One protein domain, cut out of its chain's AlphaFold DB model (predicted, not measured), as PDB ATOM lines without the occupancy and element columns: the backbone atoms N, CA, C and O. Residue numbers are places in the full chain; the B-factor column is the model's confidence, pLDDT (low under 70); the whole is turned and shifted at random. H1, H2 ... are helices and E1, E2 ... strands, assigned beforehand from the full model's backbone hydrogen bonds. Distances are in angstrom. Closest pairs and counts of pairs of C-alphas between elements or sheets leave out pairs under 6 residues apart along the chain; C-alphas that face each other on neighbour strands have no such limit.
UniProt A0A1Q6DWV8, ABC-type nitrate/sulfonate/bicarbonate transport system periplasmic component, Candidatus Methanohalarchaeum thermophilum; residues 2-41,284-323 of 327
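AT A GLANCE: This is residues 2 to 41 and 284 to 323 of the 327 residues of the protein "ABC-type nitrate/sulfonate/bicarbonate transport system periplasmic component" of Candidatus Methanohalarchaeum thermophilum (UniProt A0A1Q6DWV8). A small, twisted three-stranded sheet stands in the middle, with the long helix H5 slanting over one face and the shorter H1 and H2 over the other. Two short helices, H3 and H4, graze the sheet, and a long link, residues 298 to 309, joins H4 to H5, with residues 302 to 303 beside E1. The 80 printed residues hold five named helices and three named strands, in the order H1 E1 H2 E2 H3 E3 H4 H5, and the sheet order is E1 - E3 - E2, antiparallel throughout. The class is mixed, helices and strands; the whole is compact, with a radius of gyration of the C-alphas of 11.5 A, and rounded, spanning 28 by 26 by 22 A.

IN THESE COORDINATES: In the sheet, E1 is residues 12 to 16, 13.6 A long from first to last C-alpha; E3 is residues 284 to 287, 9.6 A; and E2 is residues 30 to 34, 10.6 A. H5 is residues 310 to 322, 18.3 A long, and ends with C-alpha 322 at (160.525, 197.498, 155.328). H2 is residues 19 to 26, 10.3 A, and H1 is residues 2 to 6, 6.3 A, beginning with C-alpha 2 at (147.421, 208.778, 138.910). H3 is residues 35 to 38, 4.9 A, and H4 is residues 294 to 297, 5.4 A.

HOW THE PARTS SIT: The inner strand E3 is antiparallel to both edge strands. Towards E1 their directions stand at 150 degrees, with N 286 and O 13 within hydrogen-bond range at 2.8 A; towards E2 at 151 degrees, with N 285 and O 33 at 2.8 A. E1, H2 and E2 form a split strand-helix-strand unit, two strands running the same way with E3 between them, and its crossover is right-handed. H5 is over E1 and E3 at a height over the sheet of 9.7 A; its closest C-alphas to E1 are those of Gln 311 and Ile 14, 5.9 A. On the opposite face H2 has a height of 8.9 A, and it touches H1, closest at the C-alphas of Ala 23 and Val 2, 5.6 A. H5 touches H3, closest at Ala 318 and Ile 38, C-alphas 5.6 A apart. With residues 319 to 322 alone it only just touches H4, with 3 pairs of C-alphas within 8 A, closest at Ala 322 and Leu 294, 6.9 A. H1, H2 and H5 have every O i to N i+4 pair within hydrogen-bond range; H3 and H4 are too short for such a pair.

THE WHOLE: The C-alphas farthest apart are those of Glu 7 and His 41, 32.1 A. Residues 42 to 283 are not printed, and C-alphas 41 and 284 are 13.0 A apart across the cut. The link from H4 to H5 is long, with 12 residues. The mean pLDDT of the printed part is 94.9, and no printed residue is under 70.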
ATOM      1  N   VAL A   2     148.533 209.704 139.220       95.69
ATOM      2  CA  VAL A   2     147.421 208.778 138.910       95.69
ATOM      3  C   VAL A   2     147.508 208.255 137.470       95.69
ATOM      4  O   VAL A   2     147.617 207.048 137.269       95.69
ATOM      5  N   ASP A   3     147.592 209.155 136.487       95.38
ATOM      6  CA  ASP A   3     147.726 208.773 135.072       95.38
ATOM      7  C   ASP A   3     148.989 207.945 134.819       95.38
ATOM      8  O   ASP A   3     148.931 206.886 134.208       95.38
ATOM      9  N   SER A   4     150.128 208.364 135.377       96.12
ATOM     10  CA  SER A   4     151.403 207.649 135.243       96.12
ATOM     11  C   SER A   4     151.338 206.211 135.776       96.12
ATOM     12  O   SER A   4     151.965 205.322 135.196       96.12
ATOM     13  N   LEU A   5     150.599 205.977 136.869       96.75
ATOM     14  CA  LEU A   5     150.359 204.636 137.407       96.75
ATOM     15  C   LEU A   5     149.470 203.826 136.458       96.75
ATOM     16  O   LEU A   5     149.801 202.682 136.153       96.75
ATOM     17  N   SER A   6     148.384 204.428 135.964       94.44
ATOM     18  CA  SER A   6     147.441 203.795 135.031       94.44
ATOM     19  C   SER A   6     148.101 203.414 133.699       94.44
ATOM     20  O   SER A   6     147.851 202.342 133.155       94.44
ATOM     21  N   GLU A   7     149.018 204.247 133.208       94.69
ATOM     22  CA  GLU A   7     149.822 204.001 132.006       94.69
ATOM     23  C   GLU A   7     150.972 203.002 132.233       94.69
ATOM     24  O   GLU A   7     151.627 202.578 131.280       94.69
ATOM     25  N   GLY A   8     151.254 202.634 133.488       93.94
ATOM     26  CA  GLY A   8     152.333 201.716 133.853       93.94
ATOM     27  C   GLY A   8     153.744 202.309 133.760       93.94
ATOM     28  O   GLY A   8     154.722 201.560 133.789       93.94
ATOM     29  N   SER A   9     153.879 203.638 133.660       95.19
ATOM     30  CA  SER A   9     155.190 204.312 133.657       95.19
ATOM     31  C   SER A   9     155.833 204.369 135.050       95.19
ATOM     32  O   SER A   9     157.055 204.451 135.168       95.19
ATOM     33  N   ILE A  10     155.019 204.257 136.104       96.19
ATOM     34  CA  ILE A  10     155.442 204.027 137.490       96.19
ATOM     35  C   ILE A  10     154.723 202.793 138.044       96.19
ATOM     36  O   ILE A  10     153.662 202.410 137.560       96.19
ATOM     37  N   SER A  11     155.297 202.149 139.061       95.88
ATOM     38  CA  SER A  11     154.684 200.975 139.711       95.88
ATOM     39  C   SER A  11     153.938 201.316 141.000       95.88
ATOM     40  O   SER A  11     153.141 200.511 141.481       95.88
ATOM     41  N   ALA A  12     154.216 202.489 141.562       97.25
ATOM     42  CA  ALA A  12     153.582 202.997 142.765       97.25
ATOM     43  C   ALA A  12     153.623 204.523 142.786       97.25
ATOM     44  O   ALA A  12     154.504 205.133 142.177       97.25
ATOM     45  N   PHE A  13     152.741 205.136 143.560       97.88
ATOM     46  CA  PHE A  13     152.946 206.492 144.047       97.88
ATOM     47  C   PHE A  13     152.493 206.618 145.499       97.88
ATOM     48  O   PHE A  13     151.763 205.768 145.999       97.88
ATOM     49  N   ILE A  14     152.918 207.681 146.172       97.81
ATOM     50  CA  ILE A  14     152.281 208.155 147.399       97.81
ATOM     51  C   ILE A  14     151.716 209.552 147.160       97.81
ATOM     52  O   ILE A  14     152.393 210.423 146.614       97.81
ATOM     53  N   GLY A  15     150.457 209.758 147.525       96.19
ATOM     54  CA  GLY A  15     149.767 211.041 147.399       96.19
ATOM     55  C   GLY A  15     149.006 211.384 148.670       96.19
ATOM     56  O   GLY A  15     148.940 210.576 149.600       96.19
ATOM     57  N   TRP A  16     148.426 212.578 148.705       96.38
ATOM     58  CA  TRP A  16     147.372 212.949 149.651       96.38
ATOM     59  C   TRP A  16     145.987 212.714 149.027       96.38
ATOM     60  O   TRP A  16     145.860 212.485 147.819       96.38
ATOM     61  N   GLU A  17     144.943 212.723 149.850       98.12
ATOM     62  CA  GLU A  17     143.564 212.647 149.364       98.12
ATOM     63  C   GLU A  17     143.146 213.951 148.671       98.12
ATOM     64  O   GLU A  17     143.496 215.023 149.147       98.12
ATOM     65  N   PRO A  18     142.398 213.898 147.557       98.00
ATOM     66  CA  PRO A  18     141.643 212.754 147.048       98.00
ATOM     67  C   PRO A  18     142.369 211.986 145.934       98.00
ATOM     68  O   PRO A  18     141.758 211.159 145.262       98.00
ATOM     69  N   TYR A  19     143.647 212.263 145.664       97.75
ATOM     70  CA  TYR A  19     144.358 211.621 144.553       97.75
ATOM     71  C   TYR A  19     144.523 210.110 144.759       97.75
ATOM     72  O   TYR A  19     144.490 209.351 143.787       97.75
ATOM     73  N   ASN A  20     144.655 209.664 146.013       97.94
ATOM     74  CA  ASN A  20     144.678 208.236 146.334       97.94
ATOM     75  C   ASN A  20     143.306 207.604 146.080       97.94
ATOM     76  O   ASN A  20     143.221 206.618 145.346       97.94
ATOM     77  N   ALA A  21     142.237 208.202 146.618       98.19
ATOM     78  CA  ALA A  21     140.863 207.782 146.371       98.19
ATOM     79  C   ALA A  21     140.537 207.723 144.873       98.19
ATOM     80  O   ALA A  21     139.998 206.729 144.396       98.19
ATOM     81  N   GLN A  22     140.930 208.743 144.107       97.94
ATOM     82  CA  GLN A  22     140.721 208.795 142.664       97.94
ATOM     83  C   GLN A  22     141.360 207.594 141.967       97.94
ATOM     84  O   GLN A  22     140.706 206.956 141.148       97.94
ATOM     85  N   ALA A  23     142.614 207.273 142.293       97.44
ATOM     86  CA  ALA A  23     143.296 206.142 141.679       97.44
ATOM     87  C   ALA A  23     142.596 204.806 141.983       97.44
ATOM     88  O   ALA A  23     142.493 203.951 141.107       97.44
ATOM     89  N   VAL A  24     142.088 204.635 143.205       97.06
ATOM     90  CA  VAL A  24     141.377 203.412 143.606       97.06
ATOM     91  C   VAL A  24     140.007 203.311 142.939       97.06
ATOM     92  O   VAL A  24     139.661 202.266 142.399       97.06
ATOM     93  N   VAL A  25     139.225 204.389 142.968       97.00
ATOM     94  CA  VAL A  25     137.832 204.383 142.503       97.00
ATOM     95  C   VAL A  25     137.745 204.392 140.975       97.00
ATOM     96  O   VAL A  25     136.877 203.729 140.414       97.00
ATOM     97  N   ASN A  26     138.644 205.111 140.291       95.12
ATOM     98  CA  ASN A  26     138.521 205.376 138.854       95.12
ATOM     99  C   ASN A  26     139.581 204.692 137.975       95.12
ATOM    100  O   ASN A  26     139.429 204.706 136.754       95.12
ATOM    101  N   ASN A  27     140.661 204.143 138.543       90.56
ATOM    102  CA  ASN A  27     141.824 203.689 137.766       90.56
ATOM    103  C   ASN A  27     142.292 202.262 138.104       90.56
ATOM    104  O   ASN A  27     143.440 201.929 137.807       90.56
ATOM    105  N   ASP A  28     141.430 201.438 138.713       90.56
ATOM    106  CA  ASP A  28     141.715 200.040 139.092       90.56
ATOM    107  C   ASP A  28     143.024 199.880 139.898       90.56
ATOM    108  O   ASP A  28     143.712 198.860 139.828       90.56
ATOM    109  N   ALA A  29     143.410 200.915 140.652       96.62
ATOM    110  CA  ALA A  29     144.553 200.857 141.548       96.62
ATOM    111  C   ALA A  29     144.128 200.351 142.932       96.62
ATOM    112  O   ALA A  29     142.950 200.336 143.290       96.62
ATOM    113  N   LYS A  30     145.107 199.993 143.761       96.25
ATOM    114  CA  LYS A  30     144.859 199.586 145.147       96.25
ATOM    115  C   LYS A  30     145.779 200.301 146.121       96.25
ATOM    116  O   LYS A  30     146.941 200.579 145.820       96.25
ATOM    117  N   ILE A  31     145.268 200.546 147.323       97.56
ATOM    118  CA  ILE A  31     146.091 200.980 148.452       97.56
ATOM    119  C   ILE A  31     146.923 199.784 148.915       97.56
ATOM    120  O   ILE A  31     146.383 198.761 149.332       97.56
ATOM    121  N   LEU A  32     148.244 199.923 148.840       97.56
ATOM    122  CA  LEU A  32     149.185 198.968 149.416       97.56
ATOM    123  C   LEU A  32     149.353 199.194 150.920       97.56
ATOM    124  O   LEU A  32     149.511 198.234 151.669       97.56
ATOM    125  N   MET A  33     149.401 200.460 151.335       97.06
ATOM    126  CA  MET A  33     149.658 200.853 152.717       97.06
ATOM    127  C   MET A  33     149.135 202.267 152.966       97.06
ATOM    128  O   MET A  33     149.556 203.206 152.287       97.06
ATOM    129  N   ASN A  34     148.253 202.431 153.948       97.75
ATOM    130  CA  ASN A  34     147.829 203.751 154.412       97.75
ATOM    131  C   ASN A  34     148.934 204.413 155.239       97.75
ATOM    132  O   ASN A  34     149.734 203.736 155.888       97.75
ATOM    133  N   SER A  35     148.965 205.743 155.286       97.69
ATOM    134  CA  SER A  35     149.970 206.457 156.078       97.69
ATOM    135  C   SER A  35     149.853 206.186 157.577       97.69
ATOM    136  O   SER A  35     150.876 206.130 158.255       97.69
ATOM    137  N   SER A  36     148.650 205.883 158.075       96.81
ATOM    138  CA  SER A  36     148.424 205.434 159.454       96.81
ATOM    139  C   SER A  36     149.099 204.090 159.772       96.81
ATOM    140  O   SER A  36     149.474 203.830 160.915       96.81
ATOM    141  N   GLU A  37     149.327 203.244 158.764       96.88
ATOM    142  CA  GLU A  37     150.091 202.002 158.905       96.88
ATOM    143  C   GLU A  37     151.605 202.253 158.877       96.88
ATOM    144  O   GLU A  37     152.369 201.449 159.420       96.88
ATOM    145  N   ILE A  38     152.060 203.360 158.279       96.62
ATOM    146  CA  ILE A  38     153.465 203.799 158.298       96.62
ATOM    147  C   ILE A  38     153.768 204.408 159.670       96.62
ATOM    148  O   ILE A  38     154.591 203.868 160.416       96.62
ATOM    149  N   TRP A  39     153.047 205.476 160.011       96.94
ATOM    150  CA  TRP A  39     153.094 206.188 161.281       96.94
ATOM    151  C   TRP A  39     151.674 206.603 161.667       96.94
ATOM    152  O   TRP A  39     151.099 207.535 161.114       96.94
ATOM    153  N   ASN A  40     151.106 205.881 162.631       95.75
ATOM    154  CA  ASN A  40     149.745 206.121 163.085       95.75
ATOM    155  C   ASN A  40     149.580 207.536 163.646       95.75
ATOM    156  O   ASN A  40     150.296 207.897 164.580       95.75
ATOM    157  N   HIS A  41     148.593 208.268 163.119       95.38
ATOM    158  CA  HIS A  41     148.248 209.623 163.555       95.38
ATOM    159  C   HIS A  41     149.445 210.577 163.433       95.38
ATOM    160  O   HIS A  41     149.766 211.323 164.354       95.38
ATOM    161  N   ALA A 284     148.496 207.704 151.228       98.19
ATOM    162  CA  ALA A 284     148.595 206.264 151.008       98.19
ATOM    163  C   ALA A 284     149.599 205.936 149.905       98.19
ATOM    164  O   ALA A 284     149.732 206.680 148.936       98.19
ATOM    165  N   ILE A 285     150.283 204.801 150.045       98.12
ATOM    166  CA  ILE A 285     151.041 204.190 148.953       98.12
ATOM    167  C   ILE A 285     150.042 203.437 148.078       98.12
ATOM    168  O   ILE A 285     149.462 202.439 148.509       98.12
ATOM    169  N   VAL A 286     149.858 203.915 146.855       98.38
ATOM    170  CA  VAL A 286     148.948 203.362 145.853       98.38
ATOM    171  C   VAL A 286     149.752 202.644 144.780       98.38
ATOM    172  O   VAL A 286     150.782 203.141 144.318       98.38
ATOM    173  N   VAL A 287     149.294 201.460 144.389       97.94
ATOM    174  CA  VAL A 287     149.997 200.565 143.468       97.94
ATOM    175  C   VAL A 287     149.040 199.947 142.457       97.94
ATOM    176  O   VAL A 287     147.825 199.953 142.650       97.94
ATOM    177  N   ASN A 288     149.598 199.382 141.391       91.31
ATOM    178  CA  ASN A 288     148.846 198.511 140.493       91.31
ATOM    179  C   ASN A 288     148.640 197.110 141.108       91.31
ATOM    180  O   ASN A 288     149.263 196.743 142.109       91.31
ATOM    181  N   ASP A 289     147.792 196.300 140.480       86.56
ATOM    182  CA  ASP A 289     147.412 194.979 140.994       86.56
ATOM    183  C   ASP A 289     148.571 193.983 141.153       86.56
ATOM    184  O   ASP A 289     148.485 193.075 141.988       86.56
ATOM    185  N   GLU A 290     149.674 194.156 140.421       89.31
ATOM    186  CA  GLU A 290     150.820 193.239 140.448       89.31
ATOM    187  C   GLU A 290     151.658 193.351 141.735       89.31
ATOM    188  O   GLU A 290     152.368 192.410 142.095       89.31
ATOM    189  N   ILE A 291     151.577 194.477 142.448       95.06
ATOM    190  CA  ILE A 291     152.360 194.749 143.662       95.06
ATOM    191  C   ILE A 291     151.560 194.351 144.900       95.06
ATOM    192  O   ILE A 291     150.472 194.866 145.120       95.06
ATOM    193  N   ASN A 292     152.077 193.462 145.749       95.12
ATOM    194  CA  ASN A 292     151.368 192.997 146.953       95.12
ATOM    195  C   ASN A 292     152.127 193.286 148.255       95.12
ATOM    196  O   ASN A 292     151.608 193.062 149.346       95.12
ATOM    197  N   SER A 293     153.356 193.784 148.154       94.50
ATOM    198  CA  SER A 293     154.185 194.183 149.284       94.50
ATOM    199  C   SER A 293     155.173 195.279 148.881       94.50
ATOM    200  O   SER A 293     155.534 195.404 147.712       94.50
ATOM    201  N   LEU A 294     155.704 196.023 149.860       93.06
ATOM    202  CA  LEU A 294     156.776 197.000 149.612       93.06
ATOM    203  C   LEU A 294     158.026 196.360 148.982       93.06
ATOM    204  O   LEU A 294     158.767 197.023 148.266       93.06
ATOM    205  N   ARG A 295     158.266 195.062 149.214       91.44
ATOM    206  CA  ARG A 295     159.395 194.343 148.604       91.44
ATOM    207  C   ARG A 295     159.226 194.145 147.104       91.44
ATOM    208  O   ARG A 295     160.228 194.133 146.400       91.44
ATOM    209  N   ASP A 296     157.993 194.055 146.615       93.94
ATOM    210  CA  ASP A 296     157.731 193.926 145.178       93.94
ATOM    211  C   ASP A 296     158.097 195.213 144.418       93.94
ATOM    212  O   ASP A 296     158.264 195.178 143.201       93.94
ATOM    213  N   LEU A 297     158.286 196.335 145.130       92.44
ATOM    214  CA  LEU A 297     158.773 197.606 144.581       92.44
ATOM    215  C   LEU A 297     160.299 197.658 144.406       92.44
ATOM    216  O   LEU A 297     160.816 198.632 143.860       92.44
ATOM    217  N   GLN A 298     161.047 196.630 144.823       89.94
ATOM    218  CA  GLN A 298     162.498 196.605 144.629       89.94
ATOM    219  C   GLN A 298     162.867 196.668 143.140       89.94
ATOM    220  O   GLN A 298     162.473 195.820 142.342       89.94
ATOM    221  N   GLY A 299     163.659 197.681 142.776       89.62
ATOM    222  CA  GLY A 299     164.066 197.931 141.390       89.62
ATOM    223  C   GLY A 299     162.972 198.542 140.508       89.62
ATOM    224  O   GLY A 299     163.179 198.653 139.301       89.62
ATOM    225  N   LYS A 300     161.829 198.933 141.085       92.88
ATOM    226  CA  LYS A 300     160.742 199.642 140.401       92.88
ATOM    227  C   LYS A 300     160.747 201.126 140.767       92.88
ATOM    228  O   LYS A 300     161.382 201.541 141.733       92.88
ATOM    229  N   THR A 301     160.014 201.920 139.992       93.31
ATOM    230  CA  THR A 301     159.866 203.362 140.214       93.31
ATOM    231  C   THR A 301     158.598 203.654 141.011       93.31
ATOM    232  O   THR A 301     157.510 203.205 140.638       93.31
ATOM    233  N   MET A 302     158.750 204.436 142.081       94.12
ATOM    234  CA  MET A 302     157.666 204.990 142.890       94.12
ATOM    235  C   MET A 302     157.702 206.519 142.807       94.12
ATOM    236  O   MET A 302     158.775 207.102 142.935       94.12
ATOM    237  N   ALA A 303     156.552 207.159 142.592       96.06
ATOM    238  CA  ALA A 303     156.444 208.617 142.557       96.06
ATOM    239  C   ALA A 303     155.956 209.200 143.894       96.06
ATOM    240  O   ALA A 303     155.209 208.566 144.636       96.06
ATOM    241  N   TYR A 304     156.346 210.438 144.170       94.69
ATOM    242  CA  TYR A 304     155.796 211.282 145.228       94.69
ATOM    243  C   TYR A 304     155.682 212.726 144.701       94.69
ATOM    244  O   TYR A 304     156.290 213.043 143.675       94.69
ATOM    245  N   PRO A 305     154.907 213.609 145.354       92.38
ATOM    246  CA  PRO A 305     154.533 214.918 144.807       92.38
ATOM    247  C   PRO A 305     155.698 215.904 144.650       92.38
ATOM    248  O   PRO A 305     155.627 216.826 143.844       92.38
ATOM    249  N   GLY A 306     156.769 215.719 145.420       91.31
ATOM    250  CA  GLY A 306     157.979 216.525 145.319       91.31
ATOM    251  C   GLY A 306     158.923 216.322 146.497       91.31
ATOM    252  O   GLY A 306     158.555 215.743 147.525       91.31
ATOM    253  N   GLU A 307     160.146 216.819 146.338       89.69
ATOM    254  CA  GLU A 307     161.154 216.825 147.396       89.69
ATOM    255  C   GLU A 307     160.676 217.624 148.613       89.69
ATOM    256  O   GLU A 307     160.093 218.699 148.478       89.69
ATOM    257  N   GLY A 308     160.913 217.096 149.814       87.00
ATOM    258  CA  GLY A 308     160.542 217.768 151.066       87.00
ATOM    259  C   GLY A 308     159.045 217.757 151.408       87.00
ATOM    260  O   GLY A 308     158.638 218.375 152.391       87.00
ATOM    261  N   THR A 309     158.219 217.037 150.646       94.25
ATOM    262  CA  THR A 309     156.793 216.840 150.956       94.25
ATOM    263  C   THR A 309     156.578 215.839 152.096       94.25
ATOM    264  O   THR A 309     157.450 215.020 152.411       94.25
ATOM    265  N   VAL A 310     155.382 215.858 152.700       96.69
ATOM    266  CA  VAL A 310     154.990 214.873 153.726       96.69
ATOM    267  C   VAL A 310     155.048 213.449 153.166       96.69
ATOM    268  O   VAL A 310     155.531 212.521 153.809       96.69
ATOM    269  N   GLN A 311     154.640 213.287 151.914       96.88
ATOM    270  CA  GLN A 311     154.580 212.015 151.208       96.88
ATOM    271  C   GLN A 311     155.979 211.447 150.934       96.88
ATOM    272  O   GLN A 311     156.203 210.246 151.102       96.88
ATOM    273  N   MET A 312     156.955 212.293 150.587       94.81
ATOM    274  CA  MET A 312     158.343 211.842 150.467       94.81
ATOM    275  C   MET A 312     158.888 211.350 151.814       94.81
ATOM    276  O   MET A 312     159.468 210.269 151.898       94.81
ATOM    277  N   PHE A 313     158.643 212.102 152.886       95.56
ATOM    278  CA  PHE A 313     159.030 211.696 154.237       95.56
ATOM    279  C   PHE A 313     158.422 210.338 154.634       95.56
ATOM    280  O   PHE A 313     159.136 209.448 155.100       95.56
ATOM    281  N   LEU A 314     157.124 210.141 154.384       96.81
ATOM    282  CA  LEU A 314     156.440 208.873 154.648       96.81
ATOM    283  C   LEU A 314     157.000 207.724 153.799       96.81
ATOM    284  O   LEU A 314     157.078 206.593 154.279       96.81
ATOM    285  N   THR A 315     157.445 208.004 152.571       95.06
ATOM    286  CA  THR A 315     158.130 207.015 151.723       95.06
ATOM    287  C   THR A 315     159.419 206.530 152.380       95.06
ATOM    288  O   THR A 315     159.667 205.324 152.432       95.06
ATOM    289  N   TYR A 316     160.223 207.443 152.931       94.25
ATOM    290  CA  TYR A 316     161.466 207.083 153.619       94.25
ATOM    291  C   TYR A 316     161.193 206.274 154.891       94.25
ATOM    292  O   TYR A 316     161.827 205.239 155.095       94.25
ATOM    293  N   MET A 317     160.188 206.658 155.684       94.88
ATOM    294  CA  MET A 317     159.780 205.878 156.859       94.88
ATOM    295  C   MET A 317     159.270 204.479 156.494       94.88
ATOM    296  O   MET A 317     159.619 203.496 157.152       94.88
ATOM    297  N   ALA A 318     158.457 204.358 155.441       95.00
ATOM    298  CA  ALA A 318     157.959 203.068 154.968       95.00
ATOM    299  C   ALA A 318     159.106 202.162 154.499       95.00
ATOM    300  O   ALA A 318     159.132 200.971 154.821       95.00
ATOM    301  N   ALA A 319     160.080 202.726 153.783       92.62
ATOM    302  CA  ALA A 319     161.263 202.009 153.333       92.62
ATOM    303  C   ALA A 319     162.143 201.552 154.510       92.62
ATOM    304  O   ALA A 319     162.535 200.383 154.553       92.62
ATOM    305  N   GLU A 320     162.372 202.417 155.505       92.06
ATOM    306  CA  GLU A 320     163.077 202.089 156.753       92.06
ATOM    307  C   GLU A 320     162.390 200.921 157.480       92.06
ATOM    308  O   GLU A 320     163.022 199.906 157.784       92.06
ATOM    309  N   LYS A 321     161.064 200.998 157.655       90.56
ATOM    310  CA  LYS A 321     160.244 199.947 158.281       90.56
ATOM    311  C   LYS A 321     160.288 198.620 157.515       90.56
ATOM    312  O   LYS A 321     160.232 197.550 158.123       90.56
ATOM    313  N   ALA A 322     160.404 198.672 156.188       90.25
ATOM    314  CA  ALA A 322     160.525 197.498 155.328       90.25
ATOM    315  C   ALA A 322     161.968 196.983 155.170       90.25
ATOM    316  O   ALA A 322     162.166 195.922 154.565       90.25
ATOM    317  N   ASN A 323     162.962 197.698 155.714       89.69
ATOM    318  CA  ASN A 323     164.391 197.472 155.498       89.69
ATOM    319  C   ASN A 323     164.765 197.465 154.000       89.69
ATOM    320  O   ASN A 323     165.440 196.557 153.506       89.69
TER     321      ASN A 323